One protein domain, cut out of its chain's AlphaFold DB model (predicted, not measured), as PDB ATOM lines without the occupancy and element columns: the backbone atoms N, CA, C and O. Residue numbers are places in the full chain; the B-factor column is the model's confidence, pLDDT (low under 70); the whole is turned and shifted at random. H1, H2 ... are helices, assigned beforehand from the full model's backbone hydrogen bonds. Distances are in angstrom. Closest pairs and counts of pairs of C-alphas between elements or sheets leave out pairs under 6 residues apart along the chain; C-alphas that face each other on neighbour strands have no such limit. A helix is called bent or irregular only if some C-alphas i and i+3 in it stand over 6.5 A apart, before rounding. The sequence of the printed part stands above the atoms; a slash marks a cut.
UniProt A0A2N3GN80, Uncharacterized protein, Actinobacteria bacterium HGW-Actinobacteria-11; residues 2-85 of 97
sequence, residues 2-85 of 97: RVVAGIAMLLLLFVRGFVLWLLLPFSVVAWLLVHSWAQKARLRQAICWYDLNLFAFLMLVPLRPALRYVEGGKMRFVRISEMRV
ATOM      1  N   ARG A   2     -35.266  -2.216   4.680       68.50
ATOM      2  CA  ARG A   2     -35.407  -0.837   5.206       68.50
ATOM      3  C   ARG A   2     -34.086  -0.174   5.633       68.50
ATOM      4  O   ARG A   2     -33.907   1.010   5.391       68.50
ATOM      5  N   VAL A   3     -33.146  -0.938   6.198       76.50
ATOM      6  CA  VAL A   3     -31.827  -0.418   6.613       76.50
ATOM      7  C   VAL A   3     -30.990   0.031   5.411       76.50
ATOM      8  O   VAL A   3     -30.419   1.112   5.439       76.50
ATOM      9  N   VAL A   4     -30.985  -0.744   4.321       74.75
ATOM     10  CA  VAL A   4     -30.271  -0.392   3.078       74.75
ATOM     11  C   VAL A   4     -30.853   0.877   2.451       74.75
ATOM     12  O   VAL A   4     -30.102   1.756   2.043       74.75
ATOM     13  N   ALA A   5     -32.184   1.010   2.441       72.69
ATOM     14  CA  ALA A   5     -32.847   2.234   1.994       72.69
ATOM     15  C   ALA A   5     -32.494   3.441   2.885       72.69
ATOM     16  O   ALA A   5     -32.217   4.519   2.367       72.69
ATOM     17  N   GLY A   6     -32.434   3.255   4.208       79.12
ATOM     18  CA  GLY A   6     -32.013   4.296   5.150       79.12
ATOM     19  C   GLY A   6     -30.566   4.749   4.936       79.12
ATOM     20  O   GLY A   6     -30.302   5.948   4.875       79.12
ATOM     21  N   ILE A   7     -29.640   3.806   4.739       83.38
ATOM     22  CA  ILE A   7     -28.232   4.102   4.433       83.38
ATOM     23  C   ILE A   7     -28.115   4.834   3.090       83.38
ATOM     24  O   ILE A   7     -27.400   5.826   2.999       83.38
ATOM     25  N   ALA A   8     -28.850   4.399   2.061       75.88
ATOM     26  CA  ALA A   8     -28.862   5.064   0.759       75.88
ATOM     27  C   ALA A   8     -29.400   6.505   0.844       75.88
ATOM     28  O   ALA A   8     -28.837   7.407   0.227       75.88
ATOM     29  N   MET A   9     -30.446   6.738   1.643       76.12
ATOM     30  CA  MET A   9     -31.004   8.072   1.892       76.12
ATOM     31  C   MET A   9     -30.005   8.977   2.628       76.12
ATOM     32  O   MET A   9     -29.840  10.144   2.274       76.12
ATOM     33  N   LEU A  10     -29.305   8.436   3.630       83.19
ATOM     34  CA  LEU A  10     -28.293   9.165   4.394       83.19
ATOM     35  C   LEU A  10     -27.082   9.516   3.519       83.19
ATOM     36  O   LEU A  10     -26.617  10.655   3.536       83.19
ATOM     37  N   LEU A  11     -26.630   8.577   2.686       83.81
ATOM     38  CA  LEU A  11     -25.583   8.815   1.694       83.81
ATOM     39  C   LEU A  11     -26.005   9.894   0.683       83.81
ATOM     40  O   LEU A  11     -25.216  10.786   0.379       83.81
ATOM     41  N   LEU A  12     -27.256   9.859   0.204       81.00
ATOM     42  CA  LEU A  12     -27.805  10.875  -0.700       81.00
ATOM     43  C   LEU A  12     -27.744  12.264  -0.064       81.00
ATOM     44  O   LEU A  12     -27.331  13.209  -0.732       81.00
ATOM     45  N   LEU A  13     -28.110  12.399   1.212       82.50
ATOM     46  CA  LEU A  13     -28.037  13.675   1.929       82.50
ATOM     47  C   LEU A  13     -26.599  14.192   2.040       82.50
ATOM     48  O   LEU A  13     -26.366  15.375   1.798       82.50
ATOM     49  N   PHE A  14     -25.636  13.316   2.338       85.81
ATOM     50  CA  PHE A  14     -24.219  13.684   2.386       85.81
ATOM     51  C   PHE A  14     -23.695  14.145   1.027       85.81
ATOM     52  O   PHE A  14     -23.090  15.212   0.927       85.81
ATOM     53  N   VAL A  15     -23.969  13.379  -0.031       85.00
ATOM     54  CA  VAL A  15     -23.567  13.735  -1.397       85.00
ATOM     55  C   VAL A  15     -24.236  15.040  -1.822       85.00
ATOM     56  O   VAL A  15     -23.561  15.924  -2.341       85.00
ATOM     57  N   ARG A  16     -25.536  15.213  -1.554       82.69
ATOM     58  CA  ARG A  16     -26.256  16.460  -1.841       82.69
ATOM     59  C   ARG A  16     -25.618  17.641  -1.115       82.69
ATOM     60  O   ARG A  16     -25.393  18.663  -1.750       82.69
ATOM     61  N   GLY A  17     -25.310  17.503   0.174       84.06
ATOM     62  CA  GLY A  17     -24.665  18.552   0.965       84.06
ATOM     63  C   GLY A  17     -23.283  18.926   0.430       84.06
ATOM     64  O   GLY A  17     -22.996  20.108   0.247       84.06
ATOM     65  N   PHE A  18     -22.457  17.931   0.102       86.31
ATOM     66  CA  PHE A  18     -21.125  18.154  -0.462       86.31
ATOM     67  C   PHE A  18     -21.187  18.828  -1.837       86.31
ATOM     68  O   PHE A  18     -20.479  19.800  -2.096       86.31
ATOM     69  N   VAL A  19     -22.073  18.350  -2.712       85.00
ATOM     70  CA  VAL A  19     -22.234  18.948  -4.036       85.00
ATOM     71  C   VAL A  19     -22.804  20.356  -3.914       85.00
ATOM     72  O   VAL A  19     -22.267  21.242  -4.560       85.00
ATOM     73  N   LEU A  20     -23.797  20.610  -3.053       83.12
ATOM     74  CA  LEU A  20     -24.322  21.958  -2.787       83.12
ATOM     75  C   LEU A  20     -23.250  22.923  -2.297       83.12
ATOM     76  O   LEU A  20     -23.260  24.084  -2.695       83.12
ATOM     77  N   TRP A  21     -22.335  22.455  -1.449       85.75
ATOM     78  CA  TRP A  21     -21.234  23.276  -0.960       85.75
ATOM     79  C   TRP A  21     -20.344  23.766  -2.104       85.75
ATOM     80  O   TRP A  21     -19.989  24.941  -2.142       85.75
ATOM     81  N   LEU A  22     -20.065  22.897  -3.081       84.25
ATOM     82  CA  LEU A  22     -19.370  23.284  -4.306       84.25
ATOM     83  C   LEU A  22     -20.264  24.136  -5.217       84.25
ATOM     84  O   LEU A  22     -19.813  25.117  -5.790       84.25
ATOM     85  N   LEU A  23     -21.541  23.789  -5.350       82.88
ATOM     86  CA  LEU A  23     -22.456  24.404  -6.306       82.88
ATOM     87  C   LEU A  23     -22.867  25.821  -5.902       82.88
ATOM     88  O   LEU A  23     -23.138  26.637  -6.777       82.88
ATOM     89  N   LEU A  24     -22.895  26.141  -4.608       82.81
ATOM     90  CA  LEU A  24     -23.211  27.467  -4.069       82.81
ATOM     91  C   LEU A  24     -22.318  28.583  -4.638       82.81
ATOM     92  O   LEU A  24     -22.869  29.508  -5.238       82.81
ATOM     93  N   PRO A  25     -20.974  28.526  -4.529       83.06
ATOM     94  CA  PRO A  25     -20.109  29.553  -5.104       83.06
ATOM     95  C   PRO A  25     -20.241  29.626  -6.631       83.06
ATOM     96  O   PRO A  25     -20.329  30.726  -7.175       83.06
ATOM     97  N   PHE A  26     -20.366  28.488  -7.328       83.94
ATOM     98  CA  PHE A  26     -20.617  28.485  -8.776       83.94
ATOM     99  C   PHE A  26     -21.959  29.128  -9.143       83.94
ATOM    100  O   PHE A  26     -22.030  29.879 -10.110       83.94
ATOM    101  N   SER A  27     -23.008  28.891  -8.355       80.19
ATOM    102  CA  SER A  27     -24.337  29.479  -8.557       80.19
ATOM    103  C   SER A  27     -24.294  30.995  -8.414       80.19
ATOM    104  O   SER A  27     -24.932  31.701  -9.190       80.19
ATOM    105  N   VAL A  28     -23.526  31.501  -7.444       82.25
ATOM    106  CA  VAL A  28     -23.322  32.941  -7.241       82.25
ATOM    107  C   VAL A  28     -22.584  33.544  -8.435       82.25
ATOM    108  O   VAL A  28     -23.037  34.551  -8.973       82.25
ATOM    109  N   VAL A  29     -21.499  32.913  -8.893       84.94
ATOM    110  CA  VAL A  29     -20.723  33.382 -10.054       84.94
ATOM    111  C   VAL A  29     -21.568  33.354 -11.331       84.94
ATOM    112  O   VAL A  29     -21.644  34.354 -12.040       84.94
ATOM    113  N   ALA A  30     -22.272  32.253 -11.598       81.94
ATOM    114  CA  ALA A  30     -23.171  32.127 -12.744       81.94
ATOM    115  C   ALA A  30     -24.316  33.148 -12.684       81.94
ATOM    116  O   ALA A  30     -24.712  33.713 -13.707       81.94
ATOM    117  N   TRP A  31     -24.841  33.420 -11.486       82.12
ATOM    118  CA  TRP A  31     -25.842  34.460 -11.292       82.12
ATOM    119  C   TRP A  31     -25.292  35.837 -11.654       82.12
ATOM    120  O   TRP A  31     -25.941  36.566 -12.400       82.12
ATOM    121  N   LEU A  32     -24.091  36.163 -11.181       83.19
ATOM    122  CA  LEU A  32     -23.456  37.457 -11.411       83.19
ATOM    123  C   LEU A  32     -23.166  37.687 -12.901       83.19
ATOM    124  O   LEU A  32     -23.448  38.770 -13.408       83.19
ATOM    125  N   LEU A  33     -22.687  36.651 -13.596       82.88
ATOM    126  CA  LEU A  33     -22.280  36.712 -15.001       82.88
ATOM    127  C   LEU A  33     -23.445  36.645 -16.000       82.88
ATOM    128  O   LEU A  33     -23.403  37.325 -17.021       82.88
ATOM    129  N   VAL A  34     -24.459  35.810 -15.747       78.44
ATOM    130  CA  VAL A  34     -25.476  35.464 -16.760       78.44
ATOM    131  C   VAL A  34     -26.886  35.811 -16.291       78.44
ATOM    132  O   VAL A  34     -27.627  36.517 -16.977       78.44
ATOM    133  N   HIS A  35     -27.288  35.320 -15.118       74.31
ATOM    134  CA  HIS A  35     -28.700  35.366 -14.726       74.31
ATOM    135  C   HIS A  35     -29.156  36.738 -14.203       74.31
ATOM    136  O   HIS A  35     -30.354  37.036 -14.268       74.31
ATOM    137  N   SER A  36     -28.226  37.577 -13.729       66.25
ATOM    138  CA  SER A  36     -28.485  38.939 -13.246       66.25
ATOM    139  C   SER A  36     -29.070  39.826 -14.351       66.25
ATOM    140  O   SER A  36     -30.077  40.502 -14.136       66.25
ATOM    141  N   TRP A  37     -28.493  39.760 -15.554       72.38
ATOM    142  CA  TRP A  37     -28.883  40.593 -16.690       72.38
ATOM    143  C   TRP A  37     -29.879  39.898 -17.625       72.38
ATOM    144  O   TRP A  37     -30.884  40.501 -18.003       72.38
ATOM    145  N   ALA A  38     -29.671  38.614 -17.943       74.56
ATOM    146  CA  ALA A  38     -30.481  37.920 -18.947       74.56
ATOM    147  C   ALA A  38     -31.870  37.495 -18.438       74.56
ATOM    148  O   ALA A  38     -32.833  37.484 -19.201       74.56
ATOM    149  N   GLN A  39     -31.997  37.136 -17.155       71.25
ATOM    150  CA  GLN A  39     -33.242  36.570 -16.615       71.25
ATOM    151  C   GLN A  39     -33.907  37.419 -15.530       71.25
ATOM    152  O   GLN A  39     -35.026  37.098 -15.121       71.25
ATOM    153  N   LYS A  40     -33.249  38.494 -15.064       76.31
ATOM    154  CA  LYS A  40     -33.698  39.326 -13.929       76.31
ATOM    155  C   LYS A  40     -34.100  38.477 -12.708       76.31
ATOM    156  O   LYS A  40     -35.023  38.829 -11.971       76.31
ATOM    157  N   ALA A  41     -33.449  37.328 -12.526       74.50
ATOM    158  CA  ALA A  41     -33.734  36.400 -11.438       74.50
ATOM    159  C   ALA A  41     -33.013  36.861 -10.167       74.50
ATOM    160  O   ALA A  41     -31.902  37.392 -10.229       74.50
ATOM    161  N   ARG A  42     -33.617  36.655  -8.994       82.50
ATOM    162  CA  ARG A  42     -32.951  36.948  -7.713       82.50
ATOM    163  C   ARG A  42     -31.919  35.863  -7.391       82.50
ATOM    164  O   ARG A  42     -32.119  34.703  -7.739       82.50
ATOM    165  N   LEU A  43     -30.870  36.202  -6.639       79.50
ATOM    166  CA  LEU A  43     -29.832  35.241  -6.233       79.50
ATOM    167  C   LEU A  43     -30.416  33.984  -5.558       79.50
ATOM    168  O   LEU A  43     -30.026  32.862  -5.869       79.50
ATOM    169  N   ARG A  44     -31.418  34.165  -4.687       80.25
ATOM    170  CA  ARG A  44     -32.123  33.056  -4.018       80.25
ATOM    171  C   ARG A  44     -32.816  32.112  -5.001       80.25
ATOM    172  O   ARG A  44     -32.803  30.906  -4.790       80.25
ATOM    173  N   GLN A  45     -33.389  32.651  -6.078       82.06
ATOM    174  CA  GLN A  45     -34.026  31.852  -7.125       82.06
ATOM    175  C   GLN A  45     -32.993  31.045  -7.899       82.06
ATOM    176  O   GLN A  45     -33.256  29.898  -8.241       82.06
ATOM    177  N   ALA A  46     -31.800  31.607  -8.114       82.25
ATOM    178  CA  ALA A  46     -30.719  30.885  -8.763       82.25
ATOM    179  C   ALA A  46     -30.233  29.700  -7.948       82.25
ATOM    180  O   ALA A  46     -30.215  28.580  -8.449       82.25
ATOM    181  N   ILE A  47     -29.928  29.935  -6.676       82.62
ATOM    182  CA  ILE A  47     -29.490  28.881  -5.761       82.62
ATOM    183  C   ILE A  47     -30.562  27.784  -5.660       82.62
ATOM    184  O   ILE A  47     -30.244  26.602  -5.744       82.62
ATOM    185  N   CYS A  48     -31.837  28.165  -5.545       83.44
ATOM    186  CA  CYS A  48     -32.938  27.210  -5.430       83.44
ATOM    187  C   CYS A  48     -33.170  26.415  -6.728       83.44
ATOM    188  O   CYS A  48     -33.406  25.211  -6.682       83.44
ATOM    189  N   TRP A  49     -33.021  27.046  -7.896       86.12
ATOM    190  CA  TRP A  49     -33.099  26.366  -9.191       86.12
ATOM    191  C   TRP A  49     -31.986  25.331  -9.369       86.12
ATOM    192  O   TRP A  49     -32.228  24.219  -9.842       86.12
ATOM    193  N   TYR A  50     -30.772  25.684  -8.958       83.94
ATOM    194  CA  TYR A  50     -29.628  24.786  -8.978       83.94
ATOM    195  C   TYR A  50     -29.795  23.608  -8.006       83.94
ATOM    196  O   TYR A  50     -29.549  22.469  -8.399       83.94
ATOM    197  N   ASP A  51     -30.275  23.849  -6.780       84.19
ATOM    198  CA  ASP A  51     -30.563  22.789  -5.802       84.19
ATOM    199  C   ASP A  51     -31.636  21.811  -6.307       84.19
ATOM    200  O   ASP A  51     -31.430  20.599  -6.257       84.19
ATOM    201  N   LEU A  52     -32.742  22.306  -6.875       83.56
ATOM    202  CA  LEU A  52     -33.799  21.446  -7.425       83.56
ATOM    203  C   LEU A  52     -33.306  20.585  -8.591       83.56
ATOM    204  O   LEU A  52     -33.634  19.400  -8.666       83.56
ATOM    205  N   ASN A  53     -32.506  21.151  -9.496       85.75
ATOM    206  CA  ASN A  53     -31.949  20.393 -10.615       85.75
ATOM    207  C   ASN A  53     -30.884  19.389 -10.162       85.75
ATOM    208  O   ASN A  53     -30.841  18.279 -10.688       85.75
ATOM    209  N   LEU A  54     -30.070  19.734  -9.161       83.50
ATOM    210  CA  LEU A  54     -29.138  18.803  -8.531       83.50
ATOM    211  C   LEU A  54     -29.886  17.645  -7.860       83.50
ATOM    212  O   LEU A  54     -29.503  16.485  -8.012       83.50
ATOM    213  N   PHE A  55     -30.971  17.943  -7.150       79.94
ATOM    214  CA  PHE A  55     -31.803  16.940  -6.498       79.94
ATOM    215  C   PHE A  55     -32.478  16.015  -7.517       79.94
ATOM    216  O   PHE A  55     -32.417  14.793  -7.373       79.94
ATOM    217  N   ALA A  56     -33.034  16.581  -8.592       80.31
ATOM    218  CA  ALA A  56     -33.573  15.813  -9.709       80.31
ATOM    219  C   ALA A  56     -32.493  14.943 -10.371       80.31
ATOM    220  O   ALA A  56     -32.743  13.771 -10.646       80.31
ATOM    221  N   PHE A  57     -31.279  15.468 -10.573       82.12
ATOM    222  CA  PHE A  57     -30.152  14.707 -11.118       82.12
ATOM    223  C   PHE A  57     -29.778  13.525 -10.219       82.12
ATOM    224  O   PHE A  57     -29.701  12.396 -10.698       82.12
ATOM    225  N   LEU A  58     -29.606  13.759  -8.914       76.12
ATOM    226  CA  LEU A  58     -29.268  12.725  -7.931       76.12
ATOM    227  C   LEU A  58     -30.337  11.624  -7.861       76.12
ATOM    228  O   LEU A  58     -30.001  10.442  -7.784       76.12
ATOM    229  N   MET A  59     -31.614  11.995  -7.937       72.56
ATOM    230  CA  MET A  59     -32.720  11.037  -7.950       72.56
ATOM    231  C   MET A  59     -32.814  10.245  -9.260       72.56
ATOM    232  O   MET A  59     -33.080   9.044  -9.233       72.56
ATOM    233  N   LEU A  60     -32.596  10.891 -10.409       73.38
ATOM    234  CA  LEU A  60     -32.807  10.282 -11.726       73.38
ATOM    235  C   LEU A  60     -31.594   9.517 -12.265       73.38
ATOM    236  O   LEU A  60     -31.780   8.650 -13.120       73.38
ATOM    237  N   VAL A  61     -30.379   9.820 -11.801       74.12
ATOM    238  CA  VAL A  61     -29.139   9.242 -12.340       74.12
ATOM    239  C   VAL A  61     -28.536   8.213 -11.370       74.12
ATOM    240  O   VAL A  61     -28.739   7.020 -11.606       74.12
ATOM    241  N   PRO A  62     -27.855   8.590 -10.269       68.75
ATOM    242  CA  PRO A  62     -27.173   7.621  -9.412       68.75
ATOM    243  C   PRO A  62     -28.118   6.785  -8.540       68.75
ATOM    244  O   PRO A  62     -27.848   5.606  -8.323       68.75
ATOM    245  N   LEU A  63     -29.236   7.342  -8.055       66.19
ATOM    246  CA  LEU A  63     -30.154   6.613  -7.167       66.19
ATOM    247  C   LEU A  63     -31.385   6.017  -7.858       66.19
ATOM    248  O   LEU A  63     -32.225   5.412  -7.188       66.19
ATOM    249  N   ARG A  64     -31.469   6.080  -9.191       65.62
ATOM    250  CA  ARG A  64     -32.573   5.499  -9.969       65.62
ATOM    251  C   ARG A  64     -32.919   4.039  -9.607       65.62
ATOM    252  O   ARG A  64     -34.109   3.746  -9.494       65.62
ATOM    253  N   PRO A  65     -31.955   3.112  -9.408       63.81
ATOM    254  CA  PRO A  65     -32.291   1.736  -9.034       63.81
ATOM    255  C   PRO A  65     -32.750   1.599  -7.573       63.81
ATOM    256  O   PRO A  65     -33.578   0.740  -7.282       63.81
ATOM    257  N   ALA A  66     -32.262   2.451  -6.666       62.00
ATOM    258  CA  ALA A  66     -32.590   2.402  -5.238       62.00
ATOM    259  C   ALA A  66     -33.941   3.073  -4.917       62.00
ATOM    260  O   ALA A  66     -34.681   2.603  -4.055       62.00
ATOM    261  N   LEU A  67     -34.283   4.144  -5.638       60.53
ATOM    262  CA  LEU A  67     -35.505   4.937  -5.459       60.53
ATOM    263  C   LEU A  67     -36.700   4.427  -6.265       60.53
ATOM    264  O   LEU A  67     -37.797   4.953  -6.113       60.53
ATOM    265  N   ARG A  68     -36.532   3.373  -7.075       58.72
ATOM    266  CA  ARG A  68     -37.627   2.739  -7.835       58.72
ATOM    267  C   ARG A  68     -38.802   2.293  -6.947       58.72
ATOM    268  O   ARG A  68     -39.898   2.098  -7.453       58.72
ATOM    269  N   TYR A  69     -38.553   2.141  -5.646       53.94
ATOM    270  CA  TYR A  69     -39.513   1.722  -4.626       53.94
ATOM    271  C   TYR A  69     -40.101   2.873  -3.797       53.94
ATOM    272  O   TYR A  69     -40.976   2.633  -2.971       53.94
ATOM    273  N   VAL A  70     -39.624   4.108  -3.977       58.00
ATOM    274  CA  VAL A  70     -40.155   5.288  -3.286       58.00
ATOM    275  C   VAL A  70     -41.116   5.983  -4.248       58.00
ATOM    276  O   VAL A  70     -40.759   6.923  -4.955       58.00
ATOM    277  N   GLU A  71     -42.338   5.454  -4.333       52.31
ATOM    278  CA  GLU A  71     -43.455   6.137  -4.989       52.31
ATOM    279  C   GLU A  71     -43.726   7.467  -4.276       52.31
ATOM    280  O   GLU A  71     -43.853   7.504  -3.054       52.31
ATOM    281  N   GLY A  72     -43.833   8.569  -5.026       50.69
ATOM    282  CA  GLY A  72     -44.371   9.796  -4.432       50.69
ATOM    283  C   GLY A  72     -44.188  11.106  -5.188       50.69
ATOM    284  O   GLY A  72     -44.862  12.073  -4.854       50.69
ATOM    285  N   GLY A  73     -43.341  11.193  -6.217       54.81
ATOM    286  CA  GLY A  73     -43.181  12.467  -6.924       54.81
ATOM    287  C   GLY A  73     -42.609  12.326  -8.323       54.81
ATOM    288  O   GLY A  73     -41.525  11.780  -8.506       54.81
ATOM    289  N   LYS A  74     -43.311  12.868  -9.326       59.41
ATOM    290  CA  LYS A  74     -42.733  13.105 -10.654       59.41
ATOM    291  C   LYS A  74     -41.659  14.185 -10.519       59.41
ATOM    292  O   LYS A  74     -41.958  15.371 -10.617       59.41
ATOM    293  N   MET A  75     -40.414  13.785 -10.273       67.25
ATOM    294  CA  MET A  75     -39.294  14.720 -10.301       67.25
ATOM    295  C   MET A  75     -38.974  15.095 -11.739       67.25
ATOM    296  O   MET A  75     -38.805  14.236 -12.605       67.25
ATOM    297  N   ARG A  76     -38.914  16.400 -11.991       75.69
ATOM    298  CA  ARG A  76     -38.632  16.975 -13.301       75.69
ATOM    299  C   ARG A  76     -37.541  18.019 -13.142       75.69
ATOM    300  O   ARG A  76     -37.583  18.811 -12.206       75.69
ATOM    301  N   PHE A  77     -36.605  18.039 -14.084       80.19
ATOM    302  CA  PHE A  77     -35.677  19.153 -14.221       80.19
ATOM    303  C   PHE A  77     -36.450  20.444 -14.483       80.19
ATOM    304  O   PHE A  77     -37.304  20.502 -15.375       80.19
ATOM    305  N   VAL A  78     -36.144  21.470 -13.700       83.44
ATOM    306  CA  VAL A  78     -36.769  22.783 -13.821       83.44
ATOM    307  C   VAL A  78     -36.069  23.535 -14.938       83.44
ATOM    308  O   VAL A  78     -34.840  23.640 -14.958       83.44
ATOM    309  N   ARG A  79     -36.836  24.081 -15.884       83.75
ATOM    310  CA  ARG A  79     -36.246  24.809 -17.016       83.75
ATOM    311  C   ARG A  79     -35.647  26.128 -16.555       83.75
ATOM    312  O   ARG A  79     -36.127  26.741 -15.607       83.75
ATOM    313  N   ILE A  80     -34.642  26.612 -17.282       80.81
ATOM    314  CA  ILE A  80     -34.021  27.907 -16.986       80.81
ATOM    315  C   ILE A  80     -35.063  29.037 -17.041       80.81
ATOM    316  O   ILE A  80     -35.055  29.923 -16.200       80.81
ATOM    317  N   SER A  81     -36.040  28.969 -17.953       80.88
ATOM    318  CA  SER A  81     -37.139  29.943 -18.066       80.88
ATOM    319  C   SER A  81     -38.053  29.993 -16.837       80.88
ATOM    320  O   SER A  81     -38.651  31.028 -16.560       80.88
ATOM    321  N   GLU A  82     -38.161  28.888 -16.096       80.44
ATOM    322  CA  GLU A  82     -39.028  28.753 -14.917       80.44
ATOM    323  C   GLU A  82     -38.343  29.265 -13.636       80.44
ATOM    324  O   GLU A  82     -39.007  29.526 -12.636       80.44
ATOM    325  N   MET A  83     -37.029  29.506 -13.683       79.88
ATOM    326  CA  MET A  83     -36.208  29.998 -12.570       79.88
ATOM    327  C   MET A  83     -36.755  31.282 -11.927       79.88
ATOM    328  O   MET A  83     -36.689  31.441 -10.713       79.88
ATOM    329  N   ARG A  84     -37.338  32.195 -12.715       77.31
ATOM    330  CA  ARG A  84     -37.899  33.461 -12.206       77.31
ATOM    331  C   ARG A  84     -39.189  33.274 -11.402       77.31
ATOM    332  O   ARG A  84     -39.500  34.113 -10.561       77.31
ATOM    333  N   VAL A  85     -39.945  32.216 -11.682       81.00
ATOM    334  CA  VAL A  85     -41.248  31.933 -11.055       81.00
ATOM    335  C   VAL A  85     -41.093  30.927  -9.910       81.00
ATOM    336  O   VAL A  85     -42.058  30.582  -9.241       81.00
TER     337      VAL A  85
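What this domain is: This is residues 2 to 85 of the 97 residues of an uncharacterized protein of Actinobacteria bacterium HGW-Actinobacteria-11 (UniProt A0A2N3GN80). A long, kinked helix, H1, and a shorter helix, H2, make a helical hairpin, with the tiny helix H3 near the far end of H2. From H3 an unnamed stretch, residues 68 to 79, runs back on the side of H2 away from H1 and ends in the short helix H4, which packs on residues 45 to 49 of H2. The printed part has 84 residues, with four named helices in the order H1, H2, H3, H4 and no named strand; the class is all helix. It is only just loose, close to compact, with a radius of gyration of the C-alphas of 14.7 A, and its outline is elongated, spanning 47 by 24 by 16 A.

How they stand to each other: H1, residues 2 to 38, has a kink of 53 degrees near residue 31. It touches H2, residues 43 to 60, and the closest C-alphas are those of Ser 27 and Ile 47, 5.9 A apart. The two form a helical hairpin and run opposite ways at a steep tilt of 38 degrees. H3, residues 64 to 67, is close to H1 but not clearly touching it; their closest C-alphas, those of Ala 5 and Ala 66, are 7.2 A apart. H3 is also close to H2 but not clearly touching it, with the C-alphas of Met 59 and Leu 67 closest at 7.2 A. H4, residues 80 to 85, touches H2 at residues 45 to 49 alone, and the closest C-alphas are those of Trp 49 and Met 83, 5.9 A apart. H2 and H4 run opposite ways at a steep tilt of 56 degrees. H4 is apart from H1 and from H3. In H2 every O i to N i+4 pair is within hydrogen-bond range; in H1 29 of 33 are, in H4 0 of 2, with 2 of its 3 O i to N i+3 pairs within range, and H3 is too short for an O i to N i+4 pair.

Where its parts are: H1 begins at C-alpha 2, at (-35.407, -0.837, 5.206), and is 45.9 A long from first to last C-alpha. It is irregular, but only just: C-alphas 33 and 36 are 6.8 A apart. H2 begins at C-alpha 43, at (-29.832, 35.241, -6.233), and measures 25.7 A. H3 has four residues, Arg 64 to Leu 67. H4 runs from Ile 80 to Val 85, where C-alpha 85 is at (-41.248, 31.933, -11.055); it too is only just irregular, with C-alphas 81 and 84 6.9 A apart.

The domain as a whole: The two C-alphas farthest apart are those of Arg 2 and Trp 37, at 47.3 A. The printed part has no cut. The links from H1 to H2 and from H2 to H3 are tight, and the link from H3 to H4, with 12 residues, is long. The mean pLDDT of the printed part is 76.9; residue 2, residue 36 and residues 62 to 75 are under 70.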